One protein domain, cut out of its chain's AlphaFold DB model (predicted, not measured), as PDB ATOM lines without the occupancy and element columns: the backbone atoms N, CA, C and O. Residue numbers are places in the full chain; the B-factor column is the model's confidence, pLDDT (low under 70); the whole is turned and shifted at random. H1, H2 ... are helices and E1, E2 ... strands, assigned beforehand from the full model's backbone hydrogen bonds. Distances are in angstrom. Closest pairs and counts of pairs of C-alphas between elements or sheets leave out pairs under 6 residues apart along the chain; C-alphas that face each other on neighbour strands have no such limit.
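AT A GLANCE: This is residues 207 to 370 of the 371 residues of an uncharacterized protein of Verrucomicrobia bacterium (UniProt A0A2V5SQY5). This domain has little regular structure: long loops join a small sheet, E2 E3 E4, toward one end to the strand pair E1 and E5 at the other, where H2 packs on E5. The printed part has 164 residues, 42 in named elements, class mixed, ordered E1 E2 E3 E4 H1 E5 H2; both sheets are antiparallel. It is compact, radius of gyration of the C-alphas 16.8 A, spanning 50 by 44 by 28 A.

IN THESE COORDINATES: Find C-alpha 207 at (128.641, 149.957, 137.093); E1 runs to 210. Next come E2, residues 227 to 231; E3, 241 to 245, 13.5 A; E4, 284 to 286; H1, 311 to 317; E5, 327 to 331, 13.2 A. H2, 356 to 368, 18.0 A, ends at (141.346, 143.047, 141.866).

HOW THE PARTS SIT: E2 E3 E4 form a meander, each strand the antiparallel neighbour of the one before; find N 228 and O 244, and N 241 and O 286, each 2.9 A apart. H1 only grazes this sheet; C-alphas Glu 241 and Pro 311 are closest, 6.7 A. E1 and E5 pair through N 209 and O 328, 3.0 A. The closest C-alphas of E5 and H2 are Ala 331 and Leu 363, 5.5 A. In H1 and H2 every O i to N i+4 pair is within hydrogen-bond range.

THE WHOLE: The farthest C-alphas, Arg 247 and Leu 369, stand 50.1 A apart. The printed part has no cut; long links are E1 to E2, E3 to E4, E4 to H1 and E5 to H2. Residues 271 to 281, 335 to 363 and 365 to 370 have pLDDT under 70.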
ATOM      1  N   ALA A 207     130.019 150.089 137.542       85.69
ATOM      2  CA  ALA A 207     128.641 149.957 137.093       85.69
ATOM      3  C   ALA A 207     128.363 148.522 136.632       85.69
ATOM      4  O   ALA A 207     129.285 147.730 136.438       85.69
ATOM      5  N   PHE A 208     127.086 148.173 136.471       88.44
ATOM      6  CA  PHE A 208     126.665 146.832 136.069       88.44
ATOM      7  C   PHE A 208     125.965 146.842 134.711       88.44
ATOM      8  O   PHE A 208     124.872 147.393 134.594       88.44
ATOM      9  N   THR A 209     126.541 146.156 133.723       89.75
ATOM     10  CA  THR A 209     125.913 145.920 132.410       89.75
ATOM     11  C   THR A 209     125.426 144.478 132.276       89.75
ATOM     12  O   THR A 209     125.913 143.589 132.974       89.75
ATOM     13  N   ARG A 210     124.489 144.221 131.361       90.38
ATOM     14  CA  ARG A 210     124.297 142.877 130.788       90.38
ATOM     15  C   ARG A 210     125.291 142.665 129.642       90.38
ATOM     16  O   ARG A 210     125.835 143.635 129.115       90.38
ATOM     17  N   VAL A 211     125.511 141.410 129.259       89.81
ATOM     18  CA  VAL A 211     126.161 141.078 127.979       89.81
ATOM     19  C   VAL A 211     125.177 141.376 126.847       89.81
ATOM     20  O   VAL A 211     123.975 141.182 127.028       89.81
ATOM     21  N   ALA A 212     125.679 141.839 125.703       92.69
ATOM     22  CA  ALA A 212     124.872 141.995 124.501       92.69
ATOM     23  C   ALA A 212     124.337 140.640 124.002       92.69
ATOM     24  O   ALA A 212     125.058 139.644 123.952       92.69
ATOM     25  N   ASP A 213     123.065 140.627 123.623       94.62
ATOM     26  CA  ASP A 213     122.325 139.522 123.006       94.62
ATOM     27  C   ASP A 213     122.300 139.606 121.467       94.62
ATOM     28  O   ASP A 213     121.694 138.776 120.794       94.62
ATOM     29  N   GLY A 214     123.009 140.578 120.898       95.44
ATOM     30  CA  GLY A 214     123.173 140.785 119.465       95.44
ATOM     31  C   GLY A 214     123.921 142.085 119.178       95.44
ATOM     32  O   GLY A 214     124.155 142.883 120.092       95.44
ATOM     33  N   PHE A 215     124.283 142.296 117.912       95.75
ATOM     34  CA  PHE A 215     124.921 143.529 117.450       95.75
ATOM     35  C   PHE A 215     124.361 144.017 116.105       95.75
ATOM     36  O   PHE A 215     124.193 143.223 115.172       95.75
ATOM     37  N   ASP A 216     124.146 145.332 115.979       96.19
ATOM     38  CA  ASP A 216     123.848 145.998 114.703       96.19
ATOM     39  C   ASP A 216     124.906 147.042 114.295       96.19
ATOM     40  O   ASP A 216     125.792 147.387 115.074       96.19
ATOM     41  N   PHE A 217     124.869 147.500 113.044       95.94
ATOM     42  CA  PHE A 217     125.730 148.562 112.540       95.94
ATOM     43  C   PHE A 217     125.347 149.917 113.153       95.94
ATOM     44  O   PHE A 217     124.180 150.154 113.450       95.94
ATOM     45  N   PRO A 218     126.307 150.838 113.339       94.31
ATOM     46  CA  PRO A 218     126.079 152.066 114.101       94.31
ATOM     47  C   PRO A 218     125.261 153.137 113.361       94.31
ATOM     48  O   PRO A 218     124.922 154.147 113.964       94.31
ATOM     49  N   ALA A 219     124.945 152.956 112.080       92.94
ATOM     50  CA  ALA A 219     124.128 153.870 111.282       92.94
ATOM     51  C   ALA A 219     123.199 153.058 110.372       92.94
ATOM     52  O   ALA A 219     123.508 151.907 110.062       92.94
ATOM     53  N   GLY A 220     122.075 153.644 109.949       90.62
ATOM     54  CA  GLY A 220     121.126 152.994 109.035       90.62
ATOM     55  C   GLY A 220     120.490 151.728 109.603       90.62
ATOM     56  O   GLY A 220     120.529 150.685 108.962       90.62
ATOM     57  N   ILE A 221     119.952 151.786 110.822       86.44
ATOM     58  CA  ILE A 221     119.278 150.636 111.441       86.44
ATOM     59  C   ILE A 221     117.984 150.297 110.667       86.44
ATOM     60  O   ILE A 221     117.178 151.204 110.440       86.44
ATOM     61  N   PRO A 222     117.712 149.018 110.337       88.75
ATOM     62  CA  PRO A 222     118.572 147.846 110.522       88.75
ATOM     63  C   PRO A 222     119.572 147.642 109.370       88.75
ATOM     64  O   PRO A 222     119.353 148.082 108.240       88.75
ATOM     65  N   ASP A 223     120.637 146.885 109.641       88.81
ATOM     66  CA  ASP A 223     121.543 146.338 108.616       88.81
ATOM     67  C   ASP A 223     122.309 147.374 107.753       88.81
ATOM     68  O   ASP A 223     122.743 147.063 106.642       88.81
ATOM     69  N   ALA A 224     122.554 148.581 108.276       92.69
ATOM     70  CA  ALA A 224     123.222 149.687 107.571       92.69
ATOM     71  C   ALA A 224     122.508 150.158 106.290       92.69
ATOM     72  O   ALA A 224     123.139 150.604 105.326       92.69
ATOM     73  N   GLN A 225     121.176 150.098 106.277       93.75
ATOM     74  CA  GLN A 225     120.362 150.612 105.185       93.75
ATOM     75  C   GLN A 225     120.670 152.095 104.912       93.75
ATOM     76  O   GLN A 225     120.539 152.951 105.781       93.75
ATOM     77  N   GLY A 226     121.067 152.401 103.673       92.62
ATOM     78  CA  GLY A 226     121.437 153.758 103.257       92.62
ATOM     79  C   GLY A 226     122.909 154.128 103.477       92.62
ATOM     80  O   GLY A 226     123.306 155.215 103.062       92.62
ATOM     81  N   TYR A 227     123.732 153.231 104.027       94.06
ATOM     82  CA  TYR A 227     125.167 153.448 104.241       94.06
ATOM     83  C   TYR A 227     126.011 152.385 103.545       94.06
ATOM     84  O   TYR A 227     125.535 151.328 103.129       94.06
ATOM     85  N   TYR A 228     127.302 152.672 103.422       91.44
ATOM     86  CA  TYR A 228     128.295 151.716 102.964       91.44
ATOM     87  C   TYR A 228     129.607 151.891 103.727       91.44
ATOM     88  O   TYR A 228     129.952 152.977 104.195       91.44
ATOM     89  N   LYS A 229     130.375 150.803 103.799       92.81
ATOM     90  CA  LYS A 229     131.750 150.831 104.285       92.81
ATOM     91  C   LYS A 229     132.653 151.473 103.233       92.81
ATOM     92  O   LYS A 229     133.009 150.829 102.245       92.81
ATOM     93  N   ALA A 230     133.035 152.724 103.458       90.25
ATOM     94  CA  ALA A 230     133.950 153.470 102.603       90.25
ATOM     95  C   ALA A 230     135.401 152.981 102.754       90.25
ATOM     96  O   ALA A 230     136.139 152.909 101.769       90.25
ATOM     97  N   ARG A 231     135.813 152.590 103.971       92.12
ATOM     98  CA  ARG A 231     137.179 152.114 104.248       92.12
ATOM     99  C   ARG A 231     137.178 151.005 105.301       92.12
ATOM    100  O   ARG A 231     136.687 151.195 106.405       92.12
ATOM    101  N   GLY A 232     137.743 149.844 104.965       95.06
ATOM    102  CA  GLY A 232     137.833 148.686 105.870       95.06
ATOM    103  C   GLY A 232     139.048 148.689 106.804       95.06
ATOM    104  O   GLY A 232     139.997 149.456 106.597       95.06
ATOM    105  N   PHE A 233     139.034 147.791 107.792       95.88
ATOM    106  CA  PHE A 233     140.149 147.544 108.711       95.88
ATOM    107  C   PHE A 233     141.429 147.127 107.960       95.88
ATOM    108  O   PHE A 233     141.388 146.387 106.978       95.88
ATOM    109  N   ARG A 234     142.590 147.609 108.419       95.56
ATOM    110  CA  ARG A 234     143.929 147.252 107.920       95.56
ATOM    111  C   ARG A 234     144.921 147.206 109.090       95.56
ATOM    112  O   ARG A 234     145.198 148.268 109.656       95.56
ATOM    113  N   PRO A 235     145.519 146.042 109.416       94.25
ATOM    114  CA  PRO A 235     146.586 145.956 110.410       94.25
ATOM    115  C   PRO A 235     147.688 146.993 110.165       94.25
ATOM    116  O   PRO A 235     148.090 147.232 109.027       94.25
ATOM    117  N   ASN A 236     148.167 147.613 111.240       91.94
ATOM    118  CA  ASN A 236     149.190 148.660 111.270       91.94
ATOM    119  C   ASN A 236     148.857 149.960 110.507       91.94
ATOM    120  O   ASN A 236     149.712 150.845 110.439       91.94
ATOM    121  N   GLY A 237     147.630 150.114 109.993       89.81
ATOM    122  CA  GLY A 237     147.205 151.293 109.231       89.81
ATOM    123  C   GLY A 237     145.857 151.879 109.655       89.81
ATOM    124  O   GLY A 237     145.788 153.058 109.981       89.81
ATOM    125  N   HIS A 238     144.786 151.082 109.642       91.81
ATOM    126  CA  HIS A 238     143.412 151.547 109.846       91.81
ATOM    127  C   HIS A 238     142.679 150.623 110.819       91.81
ATOM    128  O   HIS A 238     142.394 149.479 110.479       91.81
ATOM    129  N   LEU A 239     142.417 151.091 112.039       92.44
ATOM    130  CA  LEU A 239     142.058 150.221 113.172       92.44
ATOM    131  C   LEU A 239     140.551 150.080 113.411       92.44
ATOM    132  O   LEU A 239     140.120 149.562 114.439       92.44
ATOM    133  N   GLY A 240     139.771 150.481 112.413       94.31
ATOM    134  CA  GLY A 240     138.322 150.435 112.404       94.31
ATOM    135  C   GLY A 240     137.775 150.458 110.982       94.31
ATOM    136  O   GLY A 240     138.469 150.103 110.022       94.31
ATOM    137  N   GLU A 241     136.530 150.895 110.852       94.75
ATOM    138  CA  GLU A 241     135.831 151.062 109.582       94.75
ATOM    139  C   GLU A 241     135.255 152.462 109.460       94.75
ATOM    140  O   GLU A 241     134.658 152.961 110.412       94.75
ATOM    141  N   ASP A 242     135.399 153.048 108.274       92.38
ATOM    142  CA  ASP A 242     134.779 154.325 107.932       92.38
ATOM    143  C   ASP A 242     133.498 154.062 107.159       92.38
ATOM    144  O   ASP A 242     133.500 153.320 106.165       92.38
ATOM    145  N   TRP A 243     132.425 154.699 107.605       91.50
ATOM    146  CA  TRP A 243     131.089 154.590 107.046       91.50
ATOM    147  C   TRP A 243     130.631 155.938 106.501       91.50
ATOM    148  O   TRP A 243     130.901 156.975 107.107       91.50
ATOM    149  N   GLY A 244     129.932 155.897 105.366       90.00
ATOM    150  CA  GLY A 244     129.315 157.065 104.742       90.00
ATOM    151  C   GLY A 244     127.983 156.716 104.079       90.00
ATOM    152  O   GLY A 244     127.727 155.558 103.726       90.00
ATOM    153  N   GLY A 245     127.119 157.714 103.935       90.75
ATOM    154  CA  GLY A 245     125.796 157.599 103.335       90.75
ATOM    155  C   GLY A 245     125.839 157.490 101.809       90.75
ATOM    156  O   GLY A 245     126.583 158.192 101.124       90.75
ATOM    157  N   VAL A 246     124.970 156.658 101.229       90.38
ATOM    158  CA  VAL A 246     124.889 156.450  99.763       90.38
ATOM    159  C   VAL A 246     124.412 157.685  98.981       90.38
ATOM    160  O   VAL A 246     124.430 157.682  97.749       90.38
ATOM    161  N   ARG A 247     123.969 158.736  99.683       87.69
ATOM    162  CA  ARG A 247     123.508 160.015  99.120       87.69
ATOM    163  C   ARG A 247     124.670 160.908  98.641       87.69
ATOM    164  O   ARG A 247     124.466 161.672  97.699       87.69
ATOM    165  N   GLY A 248     125.879 160.721  99.184       79.81
ATOM    166  CA  GLY A 248     127.128 161.360  98.742       79.81
ATOM    167  C   GLY A 248     127.358 162.779  99.282       79.81
ATOM    168  O   GLY A 248     126.408 163.515  99.545       79.81
ATOM    169  N   GLY A 249     128.632 163.162  99.443       78.62
ATOM    170  CA  GLY A 249     129.027 164.353 100.215       78.62
ATOM    171  C   GLY A 249     128.572 164.265 101.678       78.62
ATOM    172  O   GLY A 249     128.118 163.207 102.105       78.62
ATOM    173  N   ASP A 250     128.595 165.387 102.400       79.75
ATOM    174  CA  ASP A 250     128.150 165.509 103.806       79.75
ATOM    175  C   ASP A 250     126.616 165.364 103.988       79.75
ATOM    176  O   ASP A 250     126.007 165.992 104.853       79.75
ATOM    177  N   THR A 251     125.925 164.609 103.130       84.44
ATOM    178  CA  THR A 251     124.456 164.504 103.169       84.44
ATOM    179  C   THR A 251     123.938 163.627 104.305       84.44
ATOM    180  O   THR A 251     122.755 163.726 104.632       84.44
ATOM    181  N   ASP A 252     124.807 162.812 104.898       86.00
ATOM    182  CA  ASP A 252     124.610 162.033 106.122       86.00
ATOM    183  C   ASP A 252     124.997 162.791 107.407       86.00
ATOM    184  O   ASP A 252     124.834 162.280 108.519       86.00
ATOM    185  N   LEU A 253     125.468 164.039 107.294       85.88
ATOM    186  CA  LEU A 253     125.770 164.881 108.444       85.88
ATOM    187  C   LEU A 253     124.505 165.166 109.267       85.88
ATOM    188  O   LEU A 253     123.609 165.898 108.844       85.88
ATOM    189  N   GLY A 254     124.483 164.652 110.497       85.88
ATOM    190  CA  GLY A 254     123.359 164.796 111.424       85.88
ATOM    191  C   GLY A 254     122.378 163.623 111.415       85.88
ATOM    192  O   GLY A 254     121.441 163.637 112.213       85.88
ATOM    193  N   ASP A 255     122.605 162.601 110.585       90.88
ATOM    194  CA  ASP A 255     121.898 161.329 110.708       90.88
ATOM    195  C   ASP A 255     122.239 160.639 112.054       90.88
ATOM    196  O   ASP A 255     123.331 160.832 112.605       90.88
ATOM    197  N   PRO A 256     121.318 159.840 112.630       91.69
ATOM    198  CA  PRO A 256     121.508 159.255 113.952       91.69
ATOM    199  C   PRO A 256     122.570 158.148 113.965       91.69
ATOM    200  O   PRO A 256     122.535 157.208 113.168       91.69
ATOM    201  N   VAL A 257     123.464 158.219 114.956       93.00
ATOM    202  CA  VAL A 257     124.417 157.152 115.282       93.00
ATOM    203  C   VAL A 257     123.907 156.369 116.492       93.00
ATOM    204  O   VAL A 257     123.628 156.932 117.551       93.00
ATOM    205  N   HIS A 258     123.794 155.055 116.339       93.44
ATOM    206  CA  HIS A 258     123.290 154.125 117.342       93.44
ATOM    207  C   HIS A 258     124.433 153.329 117.987       93.44
ATOM    208  O   HIS A 258     125.446 153.024 117.355       93.44
ATOM    209  N   SER A 259     124.261 152.937 119.255       94.56
ATOM    210  CA  SER A 259     125.149 151.942 119.871       94.56
ATOM    211  C   SER A 259     125.007 150.612 119.137       94.56
ATOM    212  O   SER A 259     123.890 150.123 118.976       94.56
ATOM    213  N   ILE A 260     126.131 149.991 118.768       95.56
ATOM    214  CA  ILE A 260     126.132 148.701 118.060       95.56
ATOM    215  C   ILE A 260     125.553 147.545 118.888       95.56
ATOM    216  O   ILE A 260     125.289 146.486 118.338       95.56
ATOM    217  N   GLY A 261     125.366 147.710 120.200       93.69
ATOM    218  CA  GLY A 261     124.773 146.704 121.082       93.69
ATOM    219  C   GLY A 261     124.564 147.218 122.509       93.69
ATOM    220  O   GLY A 261     124.830 148.385 122.815       93.69
ATOM    221  N   THR A 262     124.095 146.341 123.403       92.88
ATOM    222  CA  THR A 262     123.946 146.658 124.836       92.88
ATOM    223  C   THR A 262     125.316 146.844 125.497       92.88
ATOM    224  O   THR A 262     126.179 145.972 125.404       92.88
ATOM    225  N   GLY A 263     125.497 147.951 126.219       90.25
ATOM    226  CA  GLY A 263     126.731 148.269 126.936       90.25
ATOM    227  C   GLY A 263     126.581 149.484 127.855       90.25
ATOM    228  O   GLY A 263     125.468 149.936 128.124       90.25
ATOM    229  N   ILE A 264     127.710 150.015 128.330       88.12
ATOM    230  CA  ILE A 264     127.790 151.234 129.149       88.12
ATOM    231  C   ILE A 264     128.762 152.212 128.491       88.12
ATOM    232  O   ILE A 264     129.855 151.823 128.083       88.12
ATOM    233  N   VAL A 265     128.380 153.491 128.430       87.38
ATOM    234  CA  VAL A 265     129.272 154.572 127.998       87.38
ATOM    235  C   VAL A 265     130.256 154.883 129.127       87.38
ATOM    236  O   VAL A 265     129.857 155.343 130.193       87.38
ATOM    237  N   VAL A 266     131.545 154.629 128.889       79.12
ATOM    238  CA  VAL A 266     132.640 154.907 129.844       79.12
ATOM    239  C   VAL A 266     133.461 156.152 129.489       79.12
ATOM    240  O   VAL A 266     134.225 156.637 130.320       79.12
ATOM    241  N   PHE A 267     133.301 156.676 128.271       78.00
ATOM    242  CA  PHE A 267     133.941 157.893 127.770       78.00
ATOM    243  C   PHE A 267     133.120 158.472 126.608       78.00
ATOM    244  O   PHE A 267     132.651 157.716 125.758       78.00
ATOM    245  N   ALA A 268     132.944 159.795 126.578       80.88
ATOM    246  CA  ALA A 268     132.306 160.530 125.482       80.88
ATOM    247  C   ALA A 268     132.735 162.007 125.525       80.88
ATOM    248  O   ALA A 268     132.436 162.719 126.490       80.88
ATOM    249  N   ARG A 269     133.462 162.456 124.502       74.88
ATOM    250  CA  ARG A 269     133.991 163.819 124.331       74.88
ATOM    251  C   ARG A 269     134.121 164.128 122.842       74.88
ATOM    252  O   ARG A 269     134.153 163.196 122.039       74.88
ATOM    253  N   ASP A 270     134.223 165.410 122.504       71.62
ATOM    254  CA  ASP A 270     134.868 165.779 121.249       71.62
ATOM    255  C   ASP A 270     136.376 165.604 121.448       71.62
ATOM    256  O   ASP A 270     136.928 165.988 122.479       71.62
ATOM    257  N   CYS A 271     137.012 164.947 120.488       65.94
ATOM    258  CA  CYS A 271     138.439 164.651 120.507       65.94
ATOM    259  C   CYS A 271     139.138 165.175 119.242       65.94
ATOM    260  O   CYS A 271     140.288 164.812 119.011       65.94
ATOM    261  N   HIS A 272     138.438 165.927 118.378       62.62
ATOM    262  CA  HIS A 272     138.940 166.534 117.134       62.62
ATOM    263  C   HIS A 272     139.611 165.578 116.111       62.62
ATOM    264  O   HIS A 272     140.150 166.005 115.091       62.62
ATOM    265  N   LEU A 273     139.516 164.260 116.323       60.59
ATOM    266  CA  LEU A 273     140.183 163.204 115.541       60.59
ATOM    267  C   LEU A 273     139.617 162.984 114.120       60.59
ATOM    268  O   LEU A 273     140.192 162.202 113.364       60.59
ATOM    269  N   GLY A 274     138.487 163.608 113.767       57.00
ATOM    270  CA  GLY A 274     137.644 163.184 112.638       57.00
ATOM    271  C   GLY A 274     138.110 163.593 111.234       57.00
ATOM    272  O   GLY A 274     137.969 162.807 110.302       57.00
ATOM    273  N   THR A 275     138.666 164.796 111.057       59.06
ATOM    274  CA  THR A 275     138.938 165.358 109.712       59.06
ATOM    275  C   THR A 275     140.421 165.429 109.345       59.06
ATOM    276  O   THR A 275     140.753 165.793 108.219       59.06
ATOM    277  N   ALA A 276     141.328 165.124 110.282       61.34
ATOM    278  CA  ALA A 276     142.779 165.295 110.136       61.34
ATOM    279  C   ALA A 276     143.163 166.668 109.533       61.34
ATOM    280  O   ALA A 276     143.832 166.744 108.505       61.34
ATOM    281  N   HIS A 277     142.681 167.755 110.147       60.53
ATOM    282  CA  HIS A 277     142.826 169.139 109.660       60.53
ATOM    283  C   HIS A 277     142.222 169.397 108.261       60.53
ATOM    284  O   HIS A 277     142.694 170.262 107.526       60.53
ATOM    285  N   GLY A 278     141.165 168.664 107.896       62.34
ATOM    286  CA  GLY A 278     140.486 168.783 106.602       62.34
ATOM    287  C   GLY A 278     141.083 167.930 105.478       62.34
ATOM    288  O   GLY A 278     140.730 168.139 104.323       62.34
ATOM    289  N   LEU A 279     141.969 166.969 105.782       58.41
ATOM    290  CA  LEU A 279     142.406 165.954 104.809       58.41
ATOM    291  C   LEU A 279     141.321 164.911 104.494       58.41
ATOM    292  O   LEU A 279     141.423 164.231 103.473       58.41
ATOM    293  N   TYR A 280     140.321 164.759 105.365       65.00
ATOM    294  CA  TYR A 280     139.181 163.869 105.163       65.00
ATOM    295  C   TYR A 280     137.879 164.584 105.526       65.00
ATOM    296  O   TYR A 280     137.821 165.290 106.537       65.00
ATOM    297  N   ASP A 281     136.836 164.336 104.735       69.06
ATOM    298  CA  ASP A 281     135.458 164.678 105.087       69.06
ATOM    299  C   ASP A 281     135.077 163.975 106.400       69.06
ATOM    300  O   ASP A 281     135.597 162.897 106.716       69.06
ATOM    301  N   ALA A 282     134.198 164.582 107.199       71.25
ATOM    302  CA  ALA A 282     133.795 164.002 108.476       71.25
ATOM    303  C   ALA A 282     132.969 162.727 108.239       71.25
ATOM    304  O   ALA A 282     131.977 162.751 107.519       71.25
ATOM    305  N   HIS A 283     133.371 161.615 108.853       80.88
ATOM    306  CA  HIS A 283     132.752 160.303 108.660       80.88
ATOM    307  C   HIS A 283     132.634 159.547 109.982       80.88
ATOM    308  O   HIS A 283     133.363 159.803 110.945       80.88
ATOM    309  N   LEU A 284     131.733 158.566 110.019       89.31
ATOM    310  CA  LEU A 284     131.585 157.677 111.163       89.31
ATOM    311  C   LEU A 284     132.703 156.627 111.161       89.31
ATOM    312  O   LEU A 284     132.707 155.719 110.329       89.31
ATOM    313  N   HIS A 285     133.634 156.744 112.110       92.12
ATOM    314  CA  HIS A 285     134.698 155.767 112.344       92.12
ATOM    315  C   HIS A 285     134.335 154.821 113.500       92.12
ATOM    316  O   HIS A 285     134.182 155.262 114.640       92.12
ATOM    317  N   LEU A 286     134.235 153.516 113.227       94.81
ATOM    318  CA  LEU A 286     133.962 152.482 114.233       94.81
ATOM    319  C   LEU A 286     135.189 151.590 114.464       94.81
ATOM    320  O   LEU A 286     135.595 150.856 113.565       94.81
ATOM    321  N   GLU A 287     135.707 151.558 115.692       94.81
ATOM    322  CA  GLU A 287     136.688 150.561 116.144       94.81
ATOM    323  C   GLU A 287     136.034 149.550 117.101       94.81
ATOM    324  O   GLU A 287     135.269 149.935 117.986       94.81
ATOM    325  N   ILE A 288     136.387 148.264 116.994       95.81
ATOM    326  CA  ILE A 288     136.038 147.239 117.993       95.81
ATOM    327  C   ILE A 288     137.336 146.657 118.552       95.81
ATOM    328  O   ILE A 288     138.173 146.140 117.807       95.81
ATOM    329  N   ARG A 289     137.514 146.749 119.873       92.56
ATOM    330  CA  ARG A 289     138.763 146.405 120.566       92.56
ATOM    331  C   ARG A 289     138.558 145.245 121.534       92.56
ATOM    332  O   ARG A 289     137.602 145.228 122.301       92.56
ATOM    333  N   LYS A 290     139.491 144.295 121.511       91.25
ATOM    334  CA  LYS A 290     139.567 143.140 122.419       91.25
ATOM    335  C   LYS A 290     140.239 143.514 123.735       91.25
ATOM    336  O   LYS A 290     139.862 143.025 124.794       91.25
ATOM    337  N   ASN A 291     141.246 144.380 123.653       86.06
ATOM    338  CA  ASN A 291     142.003 144.848 124.799       86.06
ATOM    339  C   ASN A 291     141.452 146.198 125.280       86.06
ATOM    340  O   ASN A 291     141.623 147.236 124.640       86.06
ATOM    341  N   ILE A 292     140.787 146.160 126.431       78.50
ATOM    342  CA  ILE A 292     140.170 147.323 127.080       78.50
ATOM    343  C   ILE A 292     141.183 148.257 127.767       78.50
ATOM    344  O   ILE A 292     140.815 149.360 128.158       78.50
ATOM    345  N   GLU A 293     142.465 147.880 127.848       76.75
ATOM    346  CA  GLU A 293     143.550 148.750 128.335       76.75
ATOM    347  C   GLU A 293     144.022 149.784 127.297       76.75
ATOM    348  O   GLU A 293     144.784 150.685 127.643       76.75
ATOM    349  N   ILE A 294     143.580 149.682 126.033       78.50
ATOM    350  CA  ILE A 294     144.076 150.532 124.935       78.50
ATOM    351  C   ILE A 294     143.815 152.028 125.172       78.50
ATOM    352  O   ILE A 294     144.619 152.858 124.743       78.50
ATOM    353  N   GLY A 295     142.725 152.378 125.866       75.88
ATOM    354  CA  GLY A 295     142.384 153.773 126.172       75.88
ATOM    355  C   GLY A 295     142.327 154.645 124.911       75.88
ATOM    356  O   GLY A 295     141.952 154.163 123.839       75.88
ATOM    357  N   MET A 296     142.727 155.915 124.990       73.62
ATOM    358  CA  MET A 296     142.899 156.731 123.778       73.62
ATOM    359  C   MET A 296     144.252 156.525 123.074       73.62
ATOM    360  O   MET A 296     144.379 156.827 121.883       73.62
ATOM    361  N   SER A 297     145.263 155.955 123.737       73.12
ATOM    362  CA  SER A 297     146.630 155.860 123.195       73.12
ATOM    363  C   SER A 297     146.859 154.596 122.346       73.12
ATOM    364  O   SER A 297     147.705 153.743 122.624       73.12
ATOM    365  N   ARG A 298     146.133 154.522 121.221       75.94
ATOM    366  CA  ARG A 298     146.217 153.460 120.189       75.94
ATOM    367  C   ARG A 298     147.649 153.125 119.738       75.94
ATOM    368  O   ARG A 298     147.903 152.000 119.318       75.94
ATOM    369  N   ALA A 299     148.570 154.089 119.805       76.94
ATOM    370  CA  ALA A 299     149.968 153.946 119.394       76.94
ATOM    371  C   ALA A 299     150.832 153.108 120.360       76.94
ATOM    372  O   ALA A 299     151.856 152.575 119.941       76.94
ATOM    373  N   SER A 300     150.429 152.953 121.627       79.00
ATOM    374  CA  SER A 300     151.182 152.183 122.632       79.00
ATOM    375  C   SER A 300     150.949 150.668 122.568       79.00
ATOM    376  O   SER A 300     151.557 149.925 123.334       79.00
ATOM    377  N   PHE A 301     150.067 150.200 121.681       85.06
ATOM    378  CA  PHE A 301     149.650 148.800 121.580       85.06
ATOM    379  C   PHE A 301     149.803 148.272 120.151       85.06
ATOM    380  O   PHE A 301     149.760 149.033 119.184       85.06
ATOM    381  N   ALA A 302     149.951 146.951 120.004       92.06
ATOM    382  CA  ALA A 302     150.014 146.306 118.693       92.06
ATOM    383  C   ALA A 302     148.743 146.615 117.881       92.06
ATOM    384  O   ALA A 302     147.621 146.427 118.355       92.06
ATOM    385  N   ARG A 303     148.926 147.119 116.659       92.50
ATOM    386  CA  ARG A 303     147.871 147.712 115.826       92.50
ATOM    387  C   ARG A 303     147.244 146.672 114.889       92.50
ATOM    388  O   ARG A 303     147.093 146.910 113.695       92.50
ATOM    389  N   ASP A 304     146.933 145.494 115.417       95.31
ATOM    390  CA  ASP A 304     146.539 144.310 114.646       95.31
ATOM    391  C   ASP A 304     145.420 143.488 115.322       95.31
ATOM    392  O   ASP A 304     144.840 143.883 116.337       95.31
ATOM    393  N   LEU A 305     145.099 142.327 114.744       95.38
ATOM    394  CA  LEU A 305     144.016 141.448 115.194       95.38
ATOM    395  C   LEU A 305     144.245 140.783 116.567       95.38
ATOM    396  O   LEU A 305     143.333 140.115 117.056       95.38
ATOM    397  N   SER A 306     145.400 140.951 117.219       95.44
ATOM    398  CA  SER A 306     145.563 140.584 118.637       95.44
ATOM    399  C   SER A 306     144.747 141.502 119.556       95.44
ATOM    400  O   SER A 306     144.138 141.042 120.519       95.44
ATOM    401  N   ASN A 307     144.668 142.788 119.204       94.50
ATOM    402  CA  ASN A 307     144.056 143.851 120.000       94.50
ATOM    403  C   ASN A 307     142.716 144.344 119.435       94.50
ATOM    404  O   ASN A 307     141.884 144.838 120.196       94.50
ATOM    405  N   TYR A 308     142.492 144.198 118.127       95.75
ATOM    406  CA  TYR A 308     141.324 144.710 117.407       95.75
ATOM    407  C   TYR A 308     140.518 143.578 116.744       95.75
ATOM    408  O   TYR A 308     141.015 142.471 116.520       95.75
ATOM    409  N   CYS A 309     139.257 143.860 116.427       97.06
ATOM    410  CA  CYS A 309     138.425 143.068 115.524       97.06
ATOM    411  C   CYS A 309     138.258 143.812 114.191       97.06
ATOM    412  O   CYS A 309     138.280 145.039 114.175       97.06
ATOM    413  N   ASP A 310     138.007 143.083 113.101       97.38
ATOM    414  CA  ASP A 310     137.328 143.667 111.936       97.38
ATOM    415  C   ASP A 310     135.854 143.916 112.331       97.38
ATOM    416  O   ASP A 310     135.170 142.950 112.695       97.38
ATOM    417  N   PRO A 311     135.368 145.173 112.348       97.50
ATOM    418  CA  PRO A 311     134.036 145.494 112.859       97.50
ATOM    419  C   PRO A 311     132.901 144.832 112.077       97.50
ATOM    420  O   PRO A 311     132.005 144.257 112.693       97.50
ATOM    421  N   SER A 312     132.955 144.830 110.741       96.06
ATOM    422  CA  SER A 312     131.940 144.170 109.916       96.06
ATOM    423  C   SER A 312     131.892 142.665 110.158       96.06
ATOM    424  O   SER A 312     130.808 142.113 110.331       96.06
ATOM    425  N   GLN A 313     133.042 141.984 110.191       97.25
ATOM    426  CA  GLN A 313     133.079 140.545 110.467       97.25
ATOM    427  C   GLN A 313     132.578 140.233 111.877       97.25
ATOM    428  O   GLN A 313     131.836 139.266 112.052       97.25
ATOM    429  N   PHE A 314     132.932 141.049 112.875       97.62
ATOM    430  CA  PHE A 314     132.438 140.892 114.241       97.62
ATOM    431  C   PHE A 314     130.913 141.036 114.302       97.62
ATOM    432  O   PHE A 314     130.236 140.107 114.733       97.62
ATOM    433  N   ILE A 315     130.363 142.146 113.805       97.06
ATOM    434  CA  ILE A 315     128.923 142.430 113.853       97.06
ATOM    435  C   ILE A 315     128.123 141.357 113.096       97.06
ATOM    436  O   ILE A 315     127.172 140.805 113.643       97.06
ATOM    437  N   LEU A 316     128.541 140.983 111.881       96.19
ATOM    438  CA  LEU A 316     127.840 139.973 111.076       96.19
ATOM    439  C   LEU A 316     127.868 138.570 111.709       96.19
ATOM    440  O   LEU A 316     126.896 137.830 111.582       96.19
ATOM    441  N   SER A 317     128.946 138.202 112.409       97.25
ATOM    442  CA  SER A 317     129.034 136.911 113.114       97.25
ATOM    443  C   SER A 317     128.341 136.899 114.483       97.25
ATOM    444  O   SER A 317     128.097 135.821 115.019       97.25
ATOM    445  N   HIS A 318     127.981 138.068 115.025       96.19
ATOM    446  CA  HIS A 318     127.373 138.219 116.352       96.19
ATOM    447  C   HIS A 318     126.013 138.951 116.315       96.19
ATOM    448  O   HIS A 318     125.566 139.464 117.340       96.19
ATOM    449  N   ARG A 319     125.321 138.968 115.162       94.75
ATOM    450  CA  ARG A 319     123.973 139.560 114.993       94.75
ATOM    451  C   ARG A 319     122.989 139.140 116.081       94.75
ATOM    452  O   ARG A 319     122.243 139.970 116.592       94.75
ATOM    453  N   HIS A 320     123.015 137.858 116.436       94.94
ATOM    454  CA  HIS A 320     122.161 137.257 117.452       94.94
ATOM    455  C   HIS A 320     123.008 136.336 118.330       94.94
ATOM    456  O   HIS A 320     123.665 135.421 117.832       94.94
ATOM    457  N   LEU A 321     122.987 136.578 119.635       93.00
ATOM    458  CA  LEU A 321     123.700 135.820 120.656       93.00
ATOM    459  C   LEU A 321     122.704 135.281 121.685       93.00
ATOM    460  O   LEU A 321     121.571 135.745 121.801       93.00
ATOM    461  N   GLN A 322     123.121 134.288 122.471       88.00
ATOM    462  CA  GLN A 322     122.304 133.830 123.590       88.00
ATOM    463  C   GLN A 322     122.296 134.893 124.693       88.00
ATOM    464  O   GLN A 322     123.285 135.076 125.404       88.00
ATOM    465  N   GLY A 323     121.167 135.588 124.833       80.69
ATOM    466  CA  GLY A 323     120.980 136.589 125.875       80.69
ATOM    467  C   GLY A 323     121.135 136.004 127.279       80.69
ATOM    468  O   GLY A 323     120.683 134.896 127.575       80.69
ATOM    469  N   SER A 324     121.762 136.774 128.169       82.38
ATOM    470  CA  SER A 324     121.968 136.394 129.566       82.38
ATOM    471  C   SER A 324     121.431 137.463 130.508       82.38
ATOM    472  O   SER A 324     121.694 138.655 130.352       82.38
ATOM    473  N   LEU A 325     120.721 137.030 131.553       83.56
ATOM    474  CA  LEU A 325     120.310 137.911 132.650       83.56
ATOM    475  C   LEU A 325     121.469 138.235 133.611       83.56
ATOM    476  O   LEU A 325     121.310 139.094 134.484       83.56
ATOM    477  N   ARG A 326     122.629 137.577 133.460       87.56
ATOM    478  CA  ARG A 326     123.819 137.830 134.276       87.56
ATOM    479  C   ARG A 326     124.335 139.246 134.024       87.56
ATOM    480  O   ARG A 326     124.581 139.646 132.886       87.56
ATOM    481  N   LYS A 327     124.525 139.990 135.113       87.94
ATOM    482  CA  LYS A 327     125.175 141.301 135.098       87.94
ATOM    483  C   LYS A 327     126.672 141.159 135.364       87.94
ATOM    484  O   LYS A 327     127.083 140.300 136.142       87.94
ATOM    485  N   TYR A 328     127.454 142.029 134.743       84.56
ATOM    486  CA  TYR A 328     128.908 142.097 134.830       84.56
ATOM    487  C   TYR A 328     129.302 143.467 135.372       84.56
ATOM    488  O   TYR A 328     128.740 144.479 134.944       84.56
ATOM    489  N   ARG A 329     130.227 143.489 136.335       83.31
ATOM    490  CA  ARG A 329     130.780 144.721 136.897       83.31
ATOM    491  C   ARG A 329     131.820 145.273 135.921       83.31
ATOM    492  O   ARG A 329     132.677 144.532 135.458       83.31
ATOM    493  N   ILE A 330     131.734 146.559 135.609       80.50
ATOM    494  CA  ILE A 330     132.649 147.274 134.712       80.50
ATOM    495  C   ILE A 330     133.241 148.459 135.473       80.50
ATOM    496  O   ILE A 330     132.530 149.130 136.224       80.50
ATOM    497  N   ALA A 331     134.538 148.706 135.283       77.69
ATOM    498  CA  ALA A 331     135.218 149.885 135.804       77.69
ATOM    499  C   ALA A 331     134.729 151.148 135.078       77.69
ATOM    500  O   ALA A 331     134.762 151.219 133.851       77.69
ATOM    501  N   MET A 332     134.291 152.139 135.847       77.38
ATOM    502  CA  MET A 332     133.897 153.461 135.369       77.38
ATOM    503  C   MET A 332     135.045 154.448 135.561       77.38
ATOM    504  O   MET A 332     135.927 154.238 136.397       77.38
ATOM    505  N   ASN A 333     135.015 155.543 134.801       71.31
ATOM    506  CA  ASN A 333     136.006 156.620 134.876       71.31
ATOM    507  C   ASN A 333     137.452 156.113 134.688       71.31
ATOM    508  O   ASN A 333     138.384 156.641 135.284       71.31
ATOM    509  N   THR A 334     137.663 155.082 133.864       70.75
ATOM    510  CA  THR A 334     139.012 154.582 133.540       70.75
ATOM    511  C   THR A 334     139.824 155.610 132.749       70.75
ATOM    512  O   THR A 334     141.025 155.728 132.946       70.75
ATOM    513  N   PHE A 335     139.160 156.428 131.933       68.31
ATOM    514  CA  PHE A 335     139.753 157.469 131.090       68.31
ATOM    515  C   PHE A 335     140.046 158.793 131.837       68.31
ATOM    516  O   PHE A 335     140.112 159.849 131.217       68.31
ATOM    517  N   THR A 336     140.186 158.805 133.169       58.16
ATOM    518  CA  THR A 336     140.287 160.056 133.958       58.16
ATOM    519  C   THR A 336     141.470 160.945 133.608       58.16
ATOM    520  O   THR A 336     141.305 162.162 133.609       58.16
ATOM    521  N   ARG A 337     142.638 160.388 133.268       58.66
ATOM    522  CA  ARG A 337     143.764 161.208 132.794       58.66
ATOM    523  C   ARG A 337     143.556 161.733 131.380       58.66
ATOM    524  O   ARG A 337     143.902 162.878 131.116       58.66
ATOM    525  N   ASP A 338     142.905 160.949 130.523       59.66
ATOM    526  CA  ASP A 338     142.458 161.399 129.201       59.66
ATOM    527  C   ASP A 338     141.411 162.537 129.335       59.66
ATOM    528  O   ASP A 338     141.348 163.419 128.485       59.66
ATOM    529  N   MET A 339     140.648 162.616 130.438       55.75
ATOM    530  CA  MET A 339     139.769 163.768 130.731       55.75
ATOM    531  C   MET A 339     140.508 165.053 131.151       55.75
ATOM    532  O   MET A 339     139.902 166.119 131.094       55.75
ATOM    533  N   LEU A 340     141.772 164.973 131.587       56.66
ATOM    534  CA  LEU A 340     142.598 166.144 131.935       56.66
ATOM    535  C   LEU A 340     143.371 166.704 130.731       56.66
ATOM    536  O   LEU A 340     144.023 167.741 130.843       56.66
ATOM    537  N   ILE A 341     143.315 166.018 129.589       58.81
ATOM    538  CA  ILE A 341     143.865 166.511 128.331       58.81
ATOM    539  C   ILE A 341     143.019 167.699 127.869       58.81
ATOM    540  O   ILE A 341     141.795 167.617 127.805       58.81
ATOM    541  N   ASN A 342     143.678 168.804 127.514       60.06
ATOM    542  CA  ASN A 342     143.019 169.901 126.819       60.06
ATOM    543  C   ASN A 342     142.862 169.515 125.335       60.06
ATOM    544  O   ASN A 342     143.794 169.662 124.537       60.06
ATOM    545  N   TRP A 343     141.688 168.969 125.009       56.91
ATOM    546  CA  TRP A 343     141.316 168.451 123.685       56.91
ATOM    547  C   TRP A 343     141.295 169.516 122.578       56.91
ATOM    548  O   TRP A 343     141.350 169.169 121.399       56.91
ATOM    549  N   ASP A 344     141.299 170.797 122.951       56.31
ATOM    550  CA  ASP A 344     141.186 171.932 122.030       56.31
ATOM    551  C   ASP A 344     142.562 172.441 121.550       56.31
ATOM    552  O   ASP A 344     142.649 173.300 120.675       56.31
ATOM    553  N   THR A 345     143.666 171.957 122.144       56.47
ATOM    554  CA  THR A 345     145.000 172.589 121.999       56.47
ATOM    555  C   THR A 345     146.157 171.662 121.621       56.47
ATOM    556  O   THR A 345     147.249 172.163 121.347       56.47
ATOM    557  N   ALA A 346     145.967 170.341 121.563       53.28
ATOM    558  CA  ALA A 346     147.034 169.400 121.202       53.28
ATOM    559  C   ALA A 346     146.683 168.604 119.917       53.28
ATOM    560  O   ALA A 346     145.731 167.834 119.910       53.28
ATOM    561  N   PRO A 347     147.430 168.776 118.807       45.72
ATOM    562  CA  PRO A 347     147.012 168.275 117.491       45.72
ATOM    563  C   PRO A 347     147.347 166.799 117.202       45.72
ATOM    564  O   PRO A 347     146.821 166.241 116.242       45.72
ATOM    565  N   ASP A 348     148.205 166.148 117.997       50.75
ATOM    566  CA  ASP A 348     148.512 164.716 117.867       50.75
ATOM    567  C   ASP A 348     148.747 164.076 119.245       50.75
ATOM    568  O   ASP A 348     149.694 164.405 119.965       50.75
ATOM    569  N   TYR A 349     147.877 163.131 119.605       54.31
ATOM    570  CA  TYR A 349     147.882 162.440 120.898       54.31
ATOM    571  C   TYR A 349     148.603 161.090 120.891       54.31
ATOM    572  O   TYR A 349     148.715 160.452 121.939       54.31
ATOM    573  N   SER A 350     149.140 160.643 119.751       51.06
ATOM    574  CA  SER A 350     149.930 159.405 119.681       51.06
ATOM    575  C   SER A 350     151.224 159.472 120.513       51.06
ATOM    576  O   SER A 350     151.744 158.436 120.930       51.06
ATOM    577  N   HIS A 351     151.688 160.690 120.814       46.34
ATOM    578  CA  HIS A 351     152.925 160.986 121.537       46.34
ATOM    579  C   HIS A 351     152.734 161.435 123.003       46.34
ATOM    580  O   HIS A 351     153.719 161.711 123.686       46.34
ATOM    581  N   HIS A 352     151.506 161.512 123.530       50.97
ATOM    582  CA  HIS A 352     151.281 161.896 124.933       50.97
ATOM    583  C   HIS A 352     151.512 160.721 125.901       50.97
ATOM    584  O   HIS A 352     150.746 159.760 125.947       50.97
ATOM    585  N   HIS A 353     152.544 160.827 126.744       48.19
ATOM    586  CA  HIS A 353     153.001 159.784 127.679       48.19
ATOM    587  C   HIS A 353     152.084 159.529 128.907       48.19
ATOM    588  O   HIS A 353     152.561 159.055 129.937       48.19
ATOM    589  N   GLY A 354     150.787 159.861 128.840       50.81
ATOM    590  CA  GLY A 354     149.900 159.932 130.014       50.81
ATOM    591  C   GLY A 354     148.670 159.011 130.062       50.81
ATOM    592  O   GLY A 354     148.125 158.854 131.150       50.81
ATOM    593  N   GLY A 355     148.210 158.428 128.945       55.56
ATOM    594  CA  GLY A 355     146.821 157.924 128.846       55.56
ATOM    595  C   GLY A 355     146.553 156.438 129.156       55.56
ATOM    596  O   GLY A 355     145.481 156.080 129.651       55.56
ATOM    597  N   THR A 356     147.505 155.535 128.897       55.22
ATOM    598  CA  THR A 356     147.229 154.077 128.934       55.22
ATOM    599  C   THR A 356     147.342 153.457 130.317       55.22
ATOM    600  O   THR A 356     146.489 152.666 130.723       55.22
ATOM    601  N   SER A 357     148.402 153.799 131.050       57.62
ATOM    602  CA  SER A 357     148.763 153.125 132.297       57.62
ATOM    603  C   SER A 357     147.720 153.338 133.388       57.62
ATOM    604  O   SER A 357     147.464 152.411 134.151       57.62
ATOM    605  N   GLU A 358     147.061 154.500 133.431       60.81
ATOM    606  CA  GLU A 358     145.976 154.758 134.380       60.81
ATOM    607  C   GLU A 358     144.665 154.080 133.988       60.81
ATOM    608  O   GLU A 358     144.052 153.462 134.854       60.81
ATOM    609  N   SER A 359     144.285 154.080 132.705       62.53
ATOM    610  CA  SER A 359     143.116 153.326 132.222       62.53
ATOM    611  C   SER A 359     143.237 151.836 132.564       62.53
ATOM    612  O   SER A 359     142.321 151.231 133.130       62.53
ATOM    613  N   ALA A 360     144.417 151.266 132.306       64.62
ATOM    614  CA  ALA A 360     144.765 149.898 132.657       64.62
ATOM    615  C   ALA A 360     144.820 149.661 134.177       64.62
ATOM    616  O   ALA A 360     144.331 148.639 134.658       64.62
ATOM    617  N   ALA A 361     145.407 150.577 134.954       65.75
ATOM    618  CA  ALA A 361     145.539 150.432 136.406       65.75
ATOM    619  C   ALA A 361     144.199 150.587 137.140       65.75
ATOM    620  O   ALA A 361     143.936 149.833 138.076       65.75
ATOM    621  N   ALA A 362     143.336 151.511 136.711       66.00
ATOM    622  CA  ALA A 362     141.990 151.691 137.249       66.00
ATOM    623  C   ALA A 362     141.137 150.436 137.017       66.00
ATOM    624  O   ALA A 362     140.514 149.934 137.954       66.00
ATOM    625  N   LEU A 363     141.196 149.872 135.806       67.62
ATOM    626  CA  LEU A 363     140.580 148.591 135.475       67.62
ATOM    627  C   LEU A 363     141.140 147.443 136.330       67.62
ATOM    628  O   LEU A 363     140.372 146.731 136.974       67.62
ATOM    629  N   LYS A 364     142.470 147.277 136.386       70.56
ATOM    630  CA  LYS A 364     143.133 146.232 137.189       70.56
ATOM    631  C   LYS A 364     142.764 146.331 138.664       70.56
ATOM    632  O   LYS A 364     142.486 145.313 139.284       70.56
ATOM    633  N   LYS A 365     142.695 147.544 139.217       68.50
ATOM    634  CA  LYS A 365     142.272 147.800 140.599       68.50
ATOM    635  C   LYS A 365     140.792 147.475 140.823       68.50
ATOM    636  O   LYS A 365     140.458 146.948 141.875       68.50
ATOM    637  N   ALA A 366     139.917 147.765 139.859       65.88
ATOM    638  CA  ALA A 366     138.497 147.425 139.948       65.88
ATOM    639  C   ALA A 366     138.252 145.906 139.887       65.88
ATOM    640  O   ALA A 366     137.433 145.402 140.649       65.88
ATOM    641  N   LEU A 367     138.988 145.184 139.033       66.44
ATOM    642  CA  LEU A 367     138.933 143.717 138.930       66.44
ATOM    643  C   LEU A 367     139.614 143.019 140.121       66.44
ATOM    644  O   LEU A 367     139.139 141.995 140.593       66.44
ATOM    645  N   ALA A 368     140.690 143.585 140.671       69.06
ATOM    646  CA  ALA A 368     141.346 143.047 141.866       69.06
ATOM    647  C   ALA A 368     140.482 143.141 143.141       69.06
ATOM    648  O   ALA A 368     140.791 142.477 144.122       69.06
ATOM    649  N   LEU A 369     139.406 143.939 143.127       62.06
ATOM    650  CA  LEU A 369     138.397 144.016 144.193       62.06
ATOM    651  C   LEU A 369     137.268 142.970 144.031       62.06
ATOM    652  O   LEU A 369     136.253 143.056 144.724       62.06
ATOM    653  N   GLU A 370     137.406 142.013 143.105       58.88
ATOM    654  CA  GLU A 370     136.492 140.866 142.949       58.88
ATOM    655  C   GLU A 370     136.880 139.648 143.818       58.88
ATOM    656  O   GLU A 370     136.160 138.645 143.815       58.88
TER     657      GLU A 370